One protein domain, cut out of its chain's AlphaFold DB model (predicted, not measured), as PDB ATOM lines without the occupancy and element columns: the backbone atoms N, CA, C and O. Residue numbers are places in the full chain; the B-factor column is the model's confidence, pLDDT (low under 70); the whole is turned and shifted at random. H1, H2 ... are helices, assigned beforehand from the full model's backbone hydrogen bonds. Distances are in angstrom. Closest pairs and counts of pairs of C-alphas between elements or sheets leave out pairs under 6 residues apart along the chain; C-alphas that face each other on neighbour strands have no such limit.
ATOM      1  N   PHE A  27     121.372 206.765 136.637       87.44
ATOM      2  CA  PHE A  27     121.207 206.527 138.076       87.44
ATOM      3  C   PHE A  27     120.603 205.145 138.327       87.44
ATOM      4  O   PHE A  27     121.163 204.353 139.086       87.44
ATOM      5  N   MET A  28     119.493 204.849 137.649       88.12
ATOM      6  CA  MET A  28     118.788 203.577 137.744       88.12
ATOM      7  C   MET A  28     119.682 202.418 137.308       88.12
ATOM      8  O   MET A  28     119.842 201.472 138.071       88.12
ATOM      9  N   SER A  29     120.358 202.524 136.161       87.56
ATOM     10  CA  SER A  29     121.273 201.483 135.665       87.56
ATOM     11  C   SER A  29     122.383 201.168 136.669       87.56
ATOM     12  O   SER A  29     122.641 200.000 136.966       87.56
ATOM     13  N   ASN A  30     123.012 202.196 137.250       89.00
ATOM     14  CA  ASN A  30     124.058 202.011 138.257       89.00
ATOM     15  C   ASN A  30     123.508 201.385 139.546       89.00
ATOM     16  O   ASN A  30     124.120 200.474 140.110       89.00
ATOM     17  N   LYS A  31     122.333 201.834 139.996       91.38
ATOM     18  CA  LYS A  31     121.658 201.291 141.176       91.38
ATOM     19  C   LYS A  31     121.230 199.839 140.978       91.38
ATOM     20  O   LYS A  31     121.416 199.029 141.881       91.38
ATOM     21  N   GLU A  32     120.715 199.481 139.808       91.31
ATOM     22  CA  GLU A  32     120.354 198.107 139.456       91.31
ATOM     23  C   GLU A  32     121.574 197.196 139.351       91.31
ATOM     24  O   GLU A  32     121.535 196.065 139.838       91.31
ATOM     25  N   ALA A  33     122.660 197.668 138.734       91.12
ATOM     26  CA  ALA A  33     123.905 196.915 138.641       91.12
ATOM     27  C   ALA A  33     124.442 196.567 140.038       91.12
ATOM     28  O   ALA A  33     124.778 195.412 140.310       91.12
ATOM     29  N   LEU A  34     124.436 197.537 140.958       92.69
ATOM     30  CA  LEU A  34     124.793 197.306 142.358       92.69
ATOM     31  C   LEU A  34     123.764 196.428 143.078       92.69
ATOM     32  O   LEU A  34     124.144 195.500 143.785       92.69
ATOM     33  N   GLY A  35     122.467 196.633 142.856       92.88
ATOM     34  CA  GLY A  35     121.417 195.778 143.413       92.88
ATOM     35  C   GLY A  35     121.595 194.303 143.033       92.88
ATOM     36  O   GLY A  35     121.442 193.427 143.883       92.88
ATOM     37  N   LYS A  36     121.993 194.026 141.783       92.50
ATOM     38  CA  LYS A  36     122.348 192.680 141.304       92.50
ATOM     39  C   LYS A  36     123.608 192.157 141.992       92.50
ATOM     40  O   LYS A  36     123.592 191.038 142.494       92.50
ATOM     41  N   LEU A  37     124.658 192.972 142.094       92.75
ATOM     42  CA  LEU A  37     125.917 192.604 142.756       92.75
ATOM     43  C   LEU A  37     125.735 192.220 144.241       92.75
ATOM     44  O   LEU A  37     126.448 191.359 144.757       92.75
ATOM     45  N   PHE A  38     124.778 192.850 144.924       94.06
ATOM     46  CA  PHE A  38     124.447 192.612 146.333       94.06
ATOM     47  C   PHE A  38     123.283 191.625 146.539       94.06
ATOM     48  O   PHE A  38     122.834 191.429 147.673       94.06
ATOM     49  N   LYS A  39     122.765 191.013 145.467       88.62
ATOM     50  CA  LYS A  39     121.693 190.013 145.554       88.62
ATOM     51  C   LYS A  39     122.198 188.686 146.115       88.62
ATOM     52  O   LYS A  39     121.483 188.050 146.882       88.62
ATOM     53  N   ASP A  40     123.409 188.299 145.734       84.38
ATOM     54  CA  ASP A  40     123.995 187.024 146.134       84.38
ATOM     55  C   ASP A  40     124.504 187.069 147.581       84.38
ATOM     56  O   ASP A  40     124.939 188.113 148.081       84.38
ATOM     57  N   GLU A  41     124.496 185.921 148.253       83.88
ATOM     58  CA  GLU A  41     125.112 185.785 149.573       83.88
ATOM     59  C   GLU A  41     126.625 186.020 149.506       83.88
ATOM     60  O   GLU A  41     127.298 185.662 148.536       83.88
ATOM     61  N   VAL A  42     127.169 186.631 150.559       88.56
ATOM     62  CA  VAL A  42     128.613 186.845 150.694       88.56
ATOM     63  C   VAL A  42     129.281 185.520 151.050       88.56
ATOM     64  O   VAL A  42     129.016 184.980 152.123       88.56
ATOM     65  N   ARG A  43     130.196 185.033 150.205       88.81
ATOM     66  CA  ARG A  43     130.908 183.761 150.428       88.81
ATOM     67  C   ARG A  43     132.294 183.966 151.025       88.81
ATOM     68  O   ARG A  43     132.836 183.054 151.640       88.81
ATOM     69  N   SER A  44     132.881 185.145 150.835       93.44
ATOM     70  CA  SER A  44     134.213 185.468 151.341       93.44
ATOM     71  C   SER A  44     134.416 186.964 151.597       93.44
ATOM     72  O   SER A  44     133.687 187.810 151.077       93.44
ATOM     73  N   GLU A  45     135.461 187.306 152.351       93.50
ATOM     74  CA  GLU A  45     135.946 188.690 152.503       93.50
ATOM     75  C   GLU A  45     136.313 189.318 151.151       93.50
ATOM     76  O   GLU A  45     136.065 190.500 150.918       93.50
ATOM     77  N   LYS A  46     136.844 188.517 150.216       93.38
ATOM     78  CA  LYS A  46     137.195 188.978 148.863       93.38
ATOM     79  C   LYS A  46     135.965 189.445 148.087       93.38
ATOM     80  O   LYS A  46     136.068 190.427 147.352       93.38
ATOM     81  N   ASP A  47     134.812 188.810 148.290       93.56
ATOM     82  CA  ASP A  47     133.553 189.230 147.664       93.56
ATOM     83  C   ASP A  47     133.119 190.603 148.186       93.56
ATOM     84  O   ASP A  47     132.714 191.465 147.407       93.56
ATOM     85  N   ILE A  48     133.249 190.836 149.499       95.31
ATOM     86  CA  ILE A  48     132.990 192.155 150.093       95.31
ATOM     87  C   ILE A  48     133.969 193.181 149.527       95.31
ATOM     88  O   ILE A  48     133.550 194.256 149.115       95.31
ATOM     89  N   CYS A  49     135.256 192.850 149.463       93.88
ATOM     90  CA  CYS A  49     136.274 193.746 148.926       93.88
ATOM     91  C   CYS A  49     135.952 194.164 147.477       93.88
ATOM     92  O   CYS A  49     135.946 195.354 147.163       93.88
ATOM     93  N   LEU A  50     135.560 193.213 146.618       92.56
ATOM     94  CA  LEU A  50     135.103 193.501 145.253       92.56
ATOM     95  C   LEU A  50     133.863 194.406 145.236       92.56
ATOM     96  O   LEU A  50     133.822 195.377 144.479       92.56
ATOM     97  N   ARG A  51     132.873 194.131 146.094       94.31
ATOM     98  CA  ARG A  51     131.680 194.980 146.245       94.31
ATOM     99  C   ARG A  51     132.042 196.410 146.616       94.31
ATOM    100  O   ARG A  51     131.487 197.336 146.036       94.31
ATOM    101  N   LEU A  52     132.983 196.593 147.541       94.12
ATOM    102  CA  LEU A  52     133.440 197.913 147.961       94.12
ATOM    103  C   LEU A  52     134.163 198.659 146.833       94.12
ATOM    104  O   LEU A  52     133.920 199.852 146.672       94.12
ATOM    105  N   TYR A  53     134.985 197.983 146.020       91.25
ATOM    106  CA  TYR A  53     135.629 198.606 144.855       91.25
ATOM    107  C   TYR A  53     134.615 199.105 143.823       91.25
ATOM    108  O   TYR A  53     134.705 200.242 143.359       91.25
ATOM    109  N   VAL A  54     133.632 198.267 143.475       91.75
ATOM    110  CA  VAL A  54     132.584 198.647 142.517       91.75
ATOM    111  C   VAL A  54     131.734 199.785 143.084       91.75
ATOM    112  O   VAL A  54     131.457 200.761 142.383       91.75
ATOM    113  N   LEU A  55     131.368 199.702 144.365       92.12
ATOM    114  CA  LEU A  55     130.587 200.728 145.047       92.12
ATOM    115  C   LEU A  55     131.327 202.070 145.102       92.12
ATOM    116  O   LEU A  55     130.738 203.092 144.759       92.12
ATOM    117  N   ASP A  56     132.611 202.085 145.469       88.44
ATOM    118  CA  ASP A  56     133.417 203.313 145.510       88.44
ATOM    119  C   ASP A  56     133.560 203.946 144.123       88.44
ATOM    120  O   ASP A  56     133.448 205.167 143.992       88.44
ATOM    121  N   SER A  57     133.707 203.122 143.080       85.06
ATOM    122  CA  SER A  57     133.794 203.602 141.702       85.06
ATOM    123  C   SER A  57     132.489 204.232 141.208       85.06
ATOM    124  O   SER A  57     132.543 205.241 140.507       85.06
ATOM    125  N   LEU A  58     131.330 203.654 141.539       83.25
ATOM    126  CA  LEU A  58     130.029 204.139 141.059       83.25
ATOM    127  C   LEU A  58     129.457 205.275 141.919       83.25
ATOM    128  O   LEU A  58     128.809 206.177 141.395       83.25
ATOM    129  N   TYR A  59     129.720 205.270 143.229       75.12
ATOM    130  CA  TYR A  59     129.190 206.254 144.182       75.12
ATOM    131  C   TYR A  59     130.220 207.288 144.666       75.12
ATOM    132  O   TYR A  59     129.892 208.124 145.508       75.12
ATOM    133  N   SER A  60     131.441 207.285 144.115       67.19
ATOM    134  CA  SER A  60     132.478 208.307 144.347       67.19
ATOM    135  C   SER A  60     132.800 208.561 145.828       67.19
ATOM    136  O   SER A  60     132.990 209.706 146.243       67.19
ATOM    137  N   THR A  61     132.884 207.509 146.644       61.66
ATOM    138  CA  THR A  61     133.147 207.638 148.090       61.66
ATOM    139  C   THR A  61     134.597 207.998 148.436       61.66
ATOM    140  O   THR A  61     134.873 208.391 149.569       61.66
ATOM    141  N   GLN A  62     135.504 207.947 147.451       61.94
ATOM    142  CA  GLN A  62     136.920 208.321 147.526       61.94
ATOM    143  C   GLN A  62     137.642 207.754 148.757       61.94
ATOM    144  O   GLN A  62     138.286 208.496 149.512       61.94
ATOM    145  N   MET A  63     137.590 206.435 148.958       69.00
ATOM    146  CA  MET A  63     138.418 205.792 149.982       69.00
ATOM    147  C   MET A  63     139.906 205.846 149.575       69.00
ATOM    148  O   MET A  63     140.394 205.043 148.789       69.00
ATOM    149  N   LYS A  64     140.646 206.839 150.091       62.56
ATOM    150  CA  LYS A  64     142.054 207.130 149.716       62.56
ATOM    151  C   LYS A  64     143.118 206.411 150.563       62.56
ATOM    152  O   LYS A  64     144.307 206.676 150.376       62.56
ATOM    153  N   ALA A  65     142.725 205.561 151.512       59.47
ATOM    154  CA  ALA A  65     143.650 204.888 152.428       59.47
ATOM    155  C   ALA A  65     144.229 203.605 151.806       59.47
ATOM    156  O   ALA A  65     143.484 202.787 151.261       59.47
ATOM    157  N   ILE A  66     145.551 203.409 151.896       67.00
ATOM    158  CA  ILE A  66     146.196 202.156 151.459       67.00
ATOM    159  C   ILE A  66     145.705 201.034 152.382       67.00
ATOM    160  O   ILE A  66     145.593 201.262 153.580       67.00
ATOM    161  N   PHE A  67     145.385 199.856 151.838       78.56
ATOM    162  CA  PHE A  67     144.795 198.709 152.557       78.56
ATOM    163  C   PHE A  67     143.378 198.915 153.112       78.56
ATOM    164  O   PHE A  67     142.753 197.949 153.531       78.56
ATOM    165  N   GLY A  68     142.806 200.117 152.997       85.06
ATOM    166  CA  GLY A  68     141.514 200.444 153.599       85.06
ATOM    167  C   GLY A  68     140.362 199.528 153.178       85.06
ATOM    168  O   GLY A  68     139.559 199.137 154.020       85.06
ATOM    169  N   PHE A  69     140.303 199.127 151.905       90.44
ATOM    170  CA  PHE A  69     139.288 198.180 151.433       90.44
ATOM    171  C   PHE A  69     139.443 196.781 152.027       90.44
ATOM    172  O   PHE A  69     138.437 196.142 152.319       90.44
ATOM    173  N   LYS A  70     140.684 196.320 152.225       90.81
ATOM    174  CA  LYS A  70     140.955 195.011 152.820       90.81
ATOM    175  C   LYS A  70     140.497 195.009 154.278       90.81
ATOM    176  O   LYS A  70     139.616 194.225 154.620       90.81
ATOM    177  N   ASP A  71     140.982 195.959 155.074       92.25
ATOM    178  CA  ASP A  71     140.627 196.085 156.494       92.25
ATOM    179  C   ASP A  71     139.112 196.245 156.686       92.25
ATOM    180  O   ASP A  71     138.513 195.666 157.593       92.25
ATOM    181  N   LEU A  72     138.468 197.032 155.817       94.44
ATOM    182  CA  LEU A  72     137.023 197.225 155.859       94.44
ATOM    183  C   LEU A  72     136.264 195.955 155.473       94.44
ATOM    184  O   LEU A  72     135.244 195.647 156.087       94.44
ATOM    185  N   SER A  73     136.756 195.205 154.485       95.19
ATOM    186  CA  SER A  73     136.122 193.956 154.071       95.19
ATOM    187  C   SER A  73     136.151 192.892 155.168       95.19
ATOM    188  O   SER A  73     135.136 192.232 155.372       95.19
ATOM    189  N   GLU A  74     137.248 192.792 155.923       95.62
ATOM    190  CA  GLU A  74     137.387 191.886 157.073       95.62
ATOM    191  C   GLU A  74     136.376 192.229 158.182       95.62
ATOM    192  O   GLU A  74     135.721 191.347 158.735       95.62
ATOM    193  N   GLU A  75     136.179 193.517 158.480       96.12
ATOM    194  CA  GLU A  75     135.188 193.942 159.476       96.12
ATOM    195  C   GLU A  75     133.744 193.732 159.013       96.12
ATOM    196  O   GLU A  75     132.925 193.192 159.756       96.12
ATOM    197  N   LEU A  76     133.419 194.108 157.774       96.81
ATOM    198  CA  LEU A  76     132.082 193.889 157.213       96.81
ATOM    199  C   LEU A  76     131.765 192.398 157.065       96.81
ATOM    200  O   LEU A  76     130.599 192.009 157.117       96.81
ATOM    201  N   TYR A  77     132.778 191.539 156.932       96.62
ATOM    202  CA  TYR A  77     132.591 190.094 156.918       96.62
ATOM    203  C   TYR A  77     132.180 189.528 158.288       96.62
ATOM    204  O   TYR A  77     131.719 188.394 158.357       96.62
ATOM    205  N   LYS A  78     132.243 190.295 159.376       95.56
ATOM    206  CA  LYS A  78     131.720 189.861 160.686       95.56
ATOM    207  C   LYS A  78     130.209 190.066 160.823       95.56
ATOM    208  O   LYS A  78     129.610 189.547 161.760       95.56
ATOM    209  N   LEU A  79     129.591 190.818 159.910       96.19
ATOM    210  CA  LEU A  79     128.145 191.036 159.892       96.19
ATOM    211  C   LEU A  79     127.380 189.774 159.456       96.19
ATOM    212  O   LEU A  79     127.956 188.905 158.783       96.19
ATOM    213  N   PRO A  80     126.074 189.684 159.784       94.56
ATOM    214  CA  PRO A  80     125.223 188.603 159.303       94.56
ATOM    215  C   PRO A  80     125.273 188.450 157.781       94.56
ATOM    216  O   PRO A  80     125.400 189.425 157.037       94.56
ATOM    217  N   LYS A  81     125.185 187.200 157.317       88.75
ATOM    218  CA  LYS A  81     125.310 186.851 155.891       88.75
ATOM    219  C   LYS A  81     123.990 186.884 155.147       88.75
ATOM    220  O   LYS A  81     123.981 187.160 153.948       88.75
ATOM    221  N   THR A  82     122.894 186.621 155.851       91.75
ATOM    222  CA  THR A  82     121.562 186.693 155.263       91.75
ATOM    223  C   THR A  82     121.085 188.143 155.261       91.75
ATOM    224  O   THR A  82     121.362 188.922 156.176       91.75
ATOM    225  N   ARG A  83     120.329 188.518 154.224       94.12
ATOM    226  CA  ARG A  83     119.734 189.857 154.139       94.12
ATOM    227  C   ARG A  83     118.781 190.128 155.303       94.12
ATOM    228  O   ARG A  83     118.756 191.246 155.799       94.12
ATOM    229  N   LYS A  84     118.003 189.124 155.717       95.62
ATOM    230  CA  LYS A  84     117.017 189.253 156.795       95.62
ATOM    231  C   LYS A  84     117.697 189.635 158.112       95.62
ATOM    232  O   LYS A  84     117.360 190.667 158.680       95.62
ATOM    233  N   ASP A  85     118.703 188.871 158.526       96.00
ATOM    234  CA  ASP A  85     119.396 189.111 159.797       96.00
ATOM    235  C   ASP A  85     120.180 190.433 159.763       96.00
ATOM    236  O   ASP A  85     120.309 191.126 160.771       96.00
ATOM    237  N   LEU A  86     120.690 190.821 158.587       96.69
ATOM    238  CA  LEU A  86     121.343 192.115 158.410       96.69
ATOM    239  C   LEU A  86     120.356 193.285 158.520       96.69
ATOM    240  O   LEU A  86     120.722 194.321 159.069       96.69
ATOM    241  N   ILE A  87     119.123 193.138 158.019       98.00
ATOM    242  CA  ILE A  87     118.053 194.130 158.211       98.00
ATOM    243  C   ILE A  87     117.713 194.245 159.697       98.00
ATOM    244  O   ILE A  87     117.656 195.357 160.208       98.00
ATOM    245  N   GLU A  88     117.540 193.122 160.398       98.19
ATOM    246  CA  GLU A  88     117.249 193.114 161.838       98.19
ATOM    247  C   GLU A  88     118.353 193.834 162.627       98.19
ATOM    248  O   GLU A  88     118.065 194.775 163.364       98.19
ATOM    249  N   LYS A  89     119.628 193.509 162.373       97.94
ATOM    250  CA  LYS A  89     120.768 194.218 162.981       97.94
ATOM    251  C   LYS A  89     120.864 195.686 162.575       97.94
ATOM    252  O   LYS A  89     121.321 196.513 163.359       97.94
ATOM    253  N   GLY A  90     120.470 196.019 161.349       98.25
ATOM    254  CA  GLY A  90     120.370 197.398 160.885       98.25
ATOM    255  C   GLY A  90     119.345 198.189 161.696       98.25
ATOM    256  O   GLY A  90     119.659 199.283 162.151       98.25
ATOM    257  N   ASN A  91     118.165 197.613 161.921       98.06
ATOM    258  CA  ASN A  91     117.096 198.233 162.700       98.06
ATOM    259  C   ASN A  91     117.480 198.378 164.177       98.06
ATOM    260  O   ASN A  91     117.352 199.473 164.708       98.06
ATOM    261  N   GLU A  92     118.054 197.339 164.800       98.12
ATOM    262  CA  GLU A  92     118.574 197.419 166.177       98.12
ATOM    263  C   GLU A  92     119.547 198.600 166.351       98.12
ATOM    264  O   GLU A  92     119.463 199.353 167.320       98.12
ATOM    265  N   PHE A  93     120.447 198.810 165.381       98.25
ATOM    266  CA  PHE A  93     121.340 199.967 165.384       98.25
ATOM    267  C   PHE A  93     120.600 201.301 165.221       98.25
ATOM    268  O   PHE A  93     120.978 202.282 165.852       98.25
ATOM    269  N   LEU A  94     119.599 201.376 164.342       97.62
ATOM    270  CA  LEU A  94     118.866 202.617 164.068       97.62
ATOM    271  C   LEU A  94     117.931 203.024 165.216       97.62
ATOM    272  O   LEU A  94     117.675 204.222 165.376       97.62
ATOM    273  N   ASP A  95     117.460 202.059 166.004       96.25
ATOM    274  CA  ASP A  95     116.647 202.285 167.201       96.25
ATOM    275  C   ASP A  95     117.489 202.835 168.366       96.25
ATOM    276  O   ASP A  95     117.013 203.675 169.131       96.25
ATOM    277  N   GLU A  96     118.762 202.431 168.471       95.50
ATOM    278  CA  GLU A  96     119.689 202.890 169.512       95.50
ATOM    279  C   GLU A  96     121.104 203.165 168.957       95.50
ATOM    280  O   GLU A  96     122.088 202.488 169.269       95.50
ATOM    281  N   THR A  97     121.235 204.211 168.137       94.69
ATOM    282  CA  THR A  97     122.494 204.541 167.430       94.69
ATOM    283  C   THR A  97     123.675 204.823 168.366       94.69
ATOM    284  O   THR A  97     124.827 204.627 167.971       94.69
ATOM    285  N   SER A  98     123.407 205.250 169.607       92.19
ATOM    286  CA  SER A  98     124.403 205.537 170.648       92.19
ATOM    287  C   SER A  98     124.995 204.292 171.315       92.19
ATOM    288  O   SER A  98     125.956 204.417 172.079       92.19
ATOM    289  N   ASN A  99     124.455 203.099 171.046       94.81
ATOM    290  CA  ASN A  99     124.958 201.853 171.609       94.81
ATOM    291  C   ASN A  99     126.318 201.482 170.995       94.81
ATOM    292  O   ASN A  99     126.413 200.868 169.928       94.81
ATOM    293  N   LYS A 100     127.394 201.844 171.700       93.31
ATOM    294  CA  LYS A 100     128.785 201.590 171.289       93.31
ATOM    295  C   LYS A 100     129.152 200.110 171.255       93.31
ATOM    296  O   LYS A 100     130.151 199.749 170.634       93.31
ATOM    297  N   ASP A 101     128.366 199.253 171.902       95.19
ATOM    298  CA  ASP A 101     128.599 197.815 171.884       95.19
ATOM    299  C   ASP A 101     128.024 197.117 170.659       95.19
ATOM    300  O   ASP A 101     128.494 196.026 170.306       95.19
ATOM    301  N   HIS A 102     127.096 197.771 169.962       97.12
ATOM    302  CA  HIS A 102     126.497 197.261 168.744       97.12
ATOM    303  C   HIS A 102     127.539 197.106 167.623       97.12
ATOM    304  O   HIS A 102     128.327 198.013 167.342       97.12
ATOM    305  N   ILE A 103     127.526 195.963 166.928       97.06
ATOM    306  CA  ILE A 103     128.534 195.624 165.905       97.06
ATOM    307  C   ILE A 103     128.609 196.662 164.777       97.06
ATOM    308  O   ILE A 103     129.701 197.040 164.362       97.06
ATOM    309  N   ILE A 104     127.465 197.181 164.319       97.75
ATOM    310  CA  ILE A 104     127.425 198.227 163.286       97.75
ATOM    311  C   ILE A 104     128.058 199.530 163.799       97.75
ATOM    312  O   ILE A 104     128.842 200.142 163.074       97.75
ATOM    313  N   ASN A 105     127.797 199.923 165.054       96.69
ATOM    314  CA  ASN A 105     128.415 201.110 165.651       96.69
ATOM    315  C   ASN A 105     129.946 200.938 165.730       96.69
ATOM    316  O   ASN A 105     130.689 201.812 165.279       96.69
ATOM    317  N   LYS A 106     130.416 199.769 166.192       95.81
ATOM    318  CA  LYS A 106     131.846 199.415 166.241       95.81
ATOM    319  C   LYS A 106     132.522 199.529 164.869       95.81
ATOM    320  O   LYS A 106     133.616 200.082 164.777       95.81
ATOM    321  N   ILE A 107     131.862 199.065 163.806       96.44
ATOM    322  CA  ILE A 107     132.357 199.172 162.423       96.44
ATOM    323  C   ILE A 107     132.449 200.642 161.983       96.44
ATOM    324  O   ILE A 107     133.478 201.067 161.466       96.44
ATOM    325  N   PHE A 108     131.420 201.461 162.221       95.31
ATOM    326  CA  PHE A 108     131.457 202.884 161.856       95.31
ATOM    327  C   PHE A 108     132.523 203.695 162.614       95.31
ATOM    328  O   PHE A 108     133.112 204.625 162.046       95.31
ATOM    329  N   ASN A 109     132.783 203.341 163.874       92.69
ATOM    330  CA  ASN A 109     133.778 204.000 164.718       92.69
ATOM    331  C   ASN A 109     135.226 203.572 164.414       92.69
ATOM    332  O   ASN A 109     136.158 204.296 164.770       92.69
ATOM    333  N   LYS A 110     135.444 202.440 163.728       92.31
ATOM    334  CA  LYS A 110     136.790 201.969 163.380       92.31
ATOM    335  C   LYS A 110     137.436 202.838 162.288       92.31
ATOM    336  O   LYS A 110     136.775 203.377 161.394       92.31
ATOM    337  N   LYS A 111     138.765 202.944 162.344       89.44
ATOM    338  CA  LYS A 111     139.606 203.510 161.280       89.44
ATOM    339  C   LYS A 111     140.119 202.402 160.364       89.44
ATOM    340  O   LYS A 111     140.439 201.311 160.829       89.44
ATOM    341  N   TYR A 112     140.194 202.702 159.070       88.94
ATOM    342  CA  TYR A 112     140.573 201.741 158.036       88.94
ATOM    343  C   TYR A 112     141.739 202.242 157.186       88.94
ATOM    344  O   TYR A 112     141.740 203.404 156.751       88.94
ATOM    345  N   GLY A 113     142.672 201.334 156.888       85.12
ATOM    346  CA  GLY A 113     143.849 201.572 156.065       85.12
ATOM    347  C   GLY A 113     144.875 202.507 156.696       85.12
ATOM    348  O   GLY A 113     144.750 202.927 157.837       85.12
ATOM    349  N   ILE A 114     145.880 202.881 155.907       78.56
ATOM    350  CA  ILE A 114     146.971 203.770 156.320       78.56
ATOM    351  C   ILE A 114     146.909 205.058 155.493       78.56
ATOM    352  O   ILE A 114     146.761 205.033 154.261       78.56
ATOM    353  N   SER A 115     147.016 206.206 156.163       67.00
ATOM    354  CA  SER A 115     147.099 207.508 155.500       67.00
ATOM    355  C   SER A 115     148.476 207.674 154.850       67.00
ATOM    356  O   SER A 115     149.497 207.578 155.512       67.00
ATOM    357  N   LYS A 116     148.530 208.016 153.552       56.69
ATOM    358  CA  LYS A 116     149.799 208.316 152.843       56.69
ATOM    359  C   LYS A 116     150.581 209.513 153.414       56.69
ATOM    360  O   LYS A 116     151.692 209.778 152.966       56.69
ATOM    361  N   ALA A 117     149.992 210.260 154.342       55.47
ATOM    362  CA  ALA A 117     150.572 211.453 154.936       55.47
ATOM    363  C   ALA A 117     151.111 211.156 156.338       55.47
ATOM    364  O   ALA A 117     150.604 211.722 157.287       55.47
ATOM    365  N   ASP A 130     146.305 205.418 162.746       56.22
ATOM    366  CA  ASP A 130     146.519 205.611 161.320       56.22
ATOM    367  C   ASP A 130     145.291 205.081 160.560       56.22
ATOM    368  O   ASP A 130     144.804 203.981 160.817       56.22
ATOM    369  N   GLY A 131     144.729 205.887 159.656       65.06
ATOM    370  CA  GLY A 131     143.570 205.501 158.840       65.06
ATOM    371  C   GLY A 131     142.405 206.484 158.891       65.06
ATOM    372  O   GLY A 131     142.502 207.573 159.459       65.06
ATOM    373  N   ARG A 132     141.294 206.138 158.229       77.62
ATOM    374  CA  ARG A 132     140.101 207.002 158.142       77.62
ATOM    375  C   ARG A 132     138.817 206.230 158.405       77.62
ATOM    376  O   ARG A 132     138.692 205.080 157.990       77.62
ATOM    377  N   ASN A 133     137.842 206.891 159.024       85.50
ATOM    378  CA  ASN A 133     136.480 206.374 159.101       85.50
ATOM    379  C   ASN A 133     135.871 206.341 157.695       85.50
ATOM    380  O   ASN A 133     135.964 207.305 156.932       85.50
ATOM    381  N   ALA A 134     135.213 205.233 157.368       90.12
ATOM    382  CA  ALA A 134     134.628 204.989 156.054       90.12
ATOM    383  C   ALA A 134     133.095 205.126 156.066       90.12
ATOM    384  O   ALA A 134     132.409 204.418 155.338       90.12
ATOM    385  N   VAL A 135     132.541 206.030 156.889       93.19
ATOM    386  CA  VAL A 135     131.093 206.121 157.186       93.19
ATOM    387  C   VAL A 135     130.224 206.145 155.922       93.19
ATOM    388  O   VAL A 135     129.243 205.410 155.808       93.19
ATOM    389  N   SER A 136     130.602 206.947 154.924       92.56
ATOM    390  CA  SER A 136     129.845 207.024 153.671       92.56
ATOM    391  C   SER A 136     129.864 205.711 152.880       92.56
ATOM    392  O   SER A 136     128.839 205.300 152.346       92.56
ATOM    393  N   LEU A 137     131.003 205.018 152.836       94.44
ATOM    394  CA  LEU A 137     131.126 203.741 152.135       94.44
ATOM    395  C   LEU A 137     130.418 202.608 152.896       94.44
ATOM    396  O   LEU A 137     129.703 201.824 152.280       94.44
ATOM    397  N   ILE A 138     130.549 202.562 154.228       96.50
ATOM    398  CA  ILE A 138     129.879 201.578 155.096       96.50
ATOM    399  C   ILE A 138     128.358 201.704 154.971       96.50
ATOM    400  O   ILE A 138     127.677 200.714 154.724       96.50
ATOM    401  N   SER A 139     127.815 202.917 155.088       97.31
ATOM    402  CA  SER A 139     126.366 203.140 154.963       97.31
ATOM    403  C   SER A 139     125.830 202.769 153.580       97.31
ATOM    404  O   SER A 139     124.791 202.126 153.490       97.31
ATOM    405  N   LYS A 140     126.562 203.079 152.501       96.31
ATOM    406  CA  LYS A 140     126.198 202.646 151.144       96.31
ATOM    407  C   LYS A 140     126.269 201.122 150.992       96.31
ATOM    408  O   LYS A 140     125.387 200.537 150.370       96.31
ATOM    409  N   TYR A 141     127.265 200.463 151.590       96.94
ATOM    410  CA  TYR A 141     127.337 199.000 151.614       96.94
ATOM    411  C   TYR A 141     126.103 198.406 152.305       96.94
ATOM    412  O   TYR A 141     125.453 197.529 151.738       96.94
ATOM    413  N   LEU A 142     125.745 198.913 153.490       97.94
ATOM    414  CA  LEU A 142     124.561 198.474 154.234       97.94
ATOM    415  C   LEU A 142     123.267 198.758 153.463       97.94
ATOM    416  O   LEU A 142     122.404 197.885 153.404       97.94
ATOM    417  N   TYR A 143     123.149 199.917 152.808       97.88
ATOM    418  CA  TYR A 143     122.011 200.262 151.954       97.88
ATOM    419  C   TYR A 143     121.795 199.205 150.864       97.88
ATOM    420  O   TYR A 143     120.706 198.650 150.763       97.88
ATOM    421  N   PHE A 144     122.824 198.827 150.098       97.06
ATOM    422  CA  PHE A 144     122.667 197.792 149.068       97.06
ATOM    423  C   PHE A 144     122.493 196.379 149.647       97.06
ATOM    424  O   PHE A 144     121.636 195.625 149.182       97.06
ATOM    425  N   ALA A 145     123.250 196.015 150.687       96.81
ATOM    426  CA  ALA A 145     123.195 194.682 151.292       96.81
ATOM    427  C   ALA A 145     121.831 194.371 151.934       96.81
ATOM    428  O   ALA A 145     121.339 193.243 151.842       96.81
ATOM    429  N   THR A 146     121.180 195.384 152.511       97.12
ATOM    430  CA  THR A 146     119.839 195.277 153.112       97.12
ATOM    431  C   THR A 146     118.699 195.405 152.098       97.12
ATOM    432  O   THR A 146     117.535 195.286 152.470       97.12
ATOM    433  N   GLY A 147     118.988 195.622 150.809       96.25
ATOM    434  CA  GLY A 147     117.947 195.874 149.807       96.25
ATOM    435  C   GLY A 147     117.260 197.228 150.003       96.25
ATOM    436  O   GLY A 147     116.036 197.314 149.950       96.25
ATOM    437  N   PHE A 148     118.063 198.268 150.224       96.94
ATOM    438  CA  PHE A 148     117.671 199.673 150.377       96.94
ATOM    439  C   PHE A 148     116.943 199.992 151.692       96.94
ATOM    440  O   PHE A 148     116.153 200.930 151.760       96.94
ATOM    441  N   LYS A 149     117.192 199.203 152.746       98.00
ATOM    442  CA  LYS A 149     116.541 199.328 154.064       98.00
ATOM    443  C   LYS A 149     117.433 199.956 155.135       98.00
ATOM    444  O   LYS A 149     117.123 199.862 156.315       98.00
ATOM    445  N   PHE A 150     118.514 200.615 154.735       98.31
ATOM    446  CA  PHE A 150     119.425 201.304 155.643       98.31
ATOM    447  C   PHE A 150     119.822 202.658 155.050       98.31
ATOM    448  O   PHE A 150     120.222 202.666 153.894       98.31
ATOM    449  N   PRO A 151     119.759 203.779 155.784       97.69
ATOM    450  CA  PRO A 151     120.008 205.112 155.230       97.69
ATOM    451  C   PRO A 151     121.449 205.311 154.744       97.69
ATOM    452  O   PRO A 151     122.412 204.861 155.374       97.69
TER     453      PRO A 151
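What this domain is: This is residues 27 to 117 and 130 to 151 of the 320 residues of an uncharacterized protein of Arachidicoccus ginsenosidivorans (UniProt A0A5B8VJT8). H6 runs through the middle of a ball of helices, with the hairpin of H1 and H2 over one side, H4 and H5 over the opposite side, and H3 packed on H2. The printed part has 113 residues with six named helices, H1 to H6 in chain order, and no named strand: all helix. It is compact, radius of gyration of the C-alphas 13.5 A, spanning 39 by 36 by 26 A.

How they stand to each other: H1, residues 27 to 37, touches H2, residues 45 to 59, in a hairpin (closest C-alphas Asn 30 and Leu 58, 6.9 A), at a shallow tilt of 1 degrees, opposite ways. H2, the hub, touches H3, residues 68 to 76, at a steep tilt of 60 degrees; the closest C-alphas, Cys 49 and Ser 73, are 5.2 A apart. H4, residues 83 to 95, touches H5, residues 103 to 109, with 89 to 93 alone; the closest C-alphas, Phe 93 and Ile 104, are 6.7 A apart. H6, residues 135 to 145, touches H2 residues 51 to 56 alone; the closest C-alphas, Asp 56 and Leu 137, are 7.0 A apart. In these six helices every O i to N i+4 pair is within hydrogen-bond range.

Where its parts are: H1 begins at C-alpha 27 (121.207, 206.527, 138.076); H6 ends at C-alpha 145 (123.195, 194.682, 151.292). H2 measures 20.6 A.

The domain as a whole: Residues 118 to 129 are not printed; C-alphas 117 and 130 are 9.6 A apart. The links printed whole are short. The model's pLDDT is under 70 at residues 60 to 66, 115 to 117 and 130 to 131.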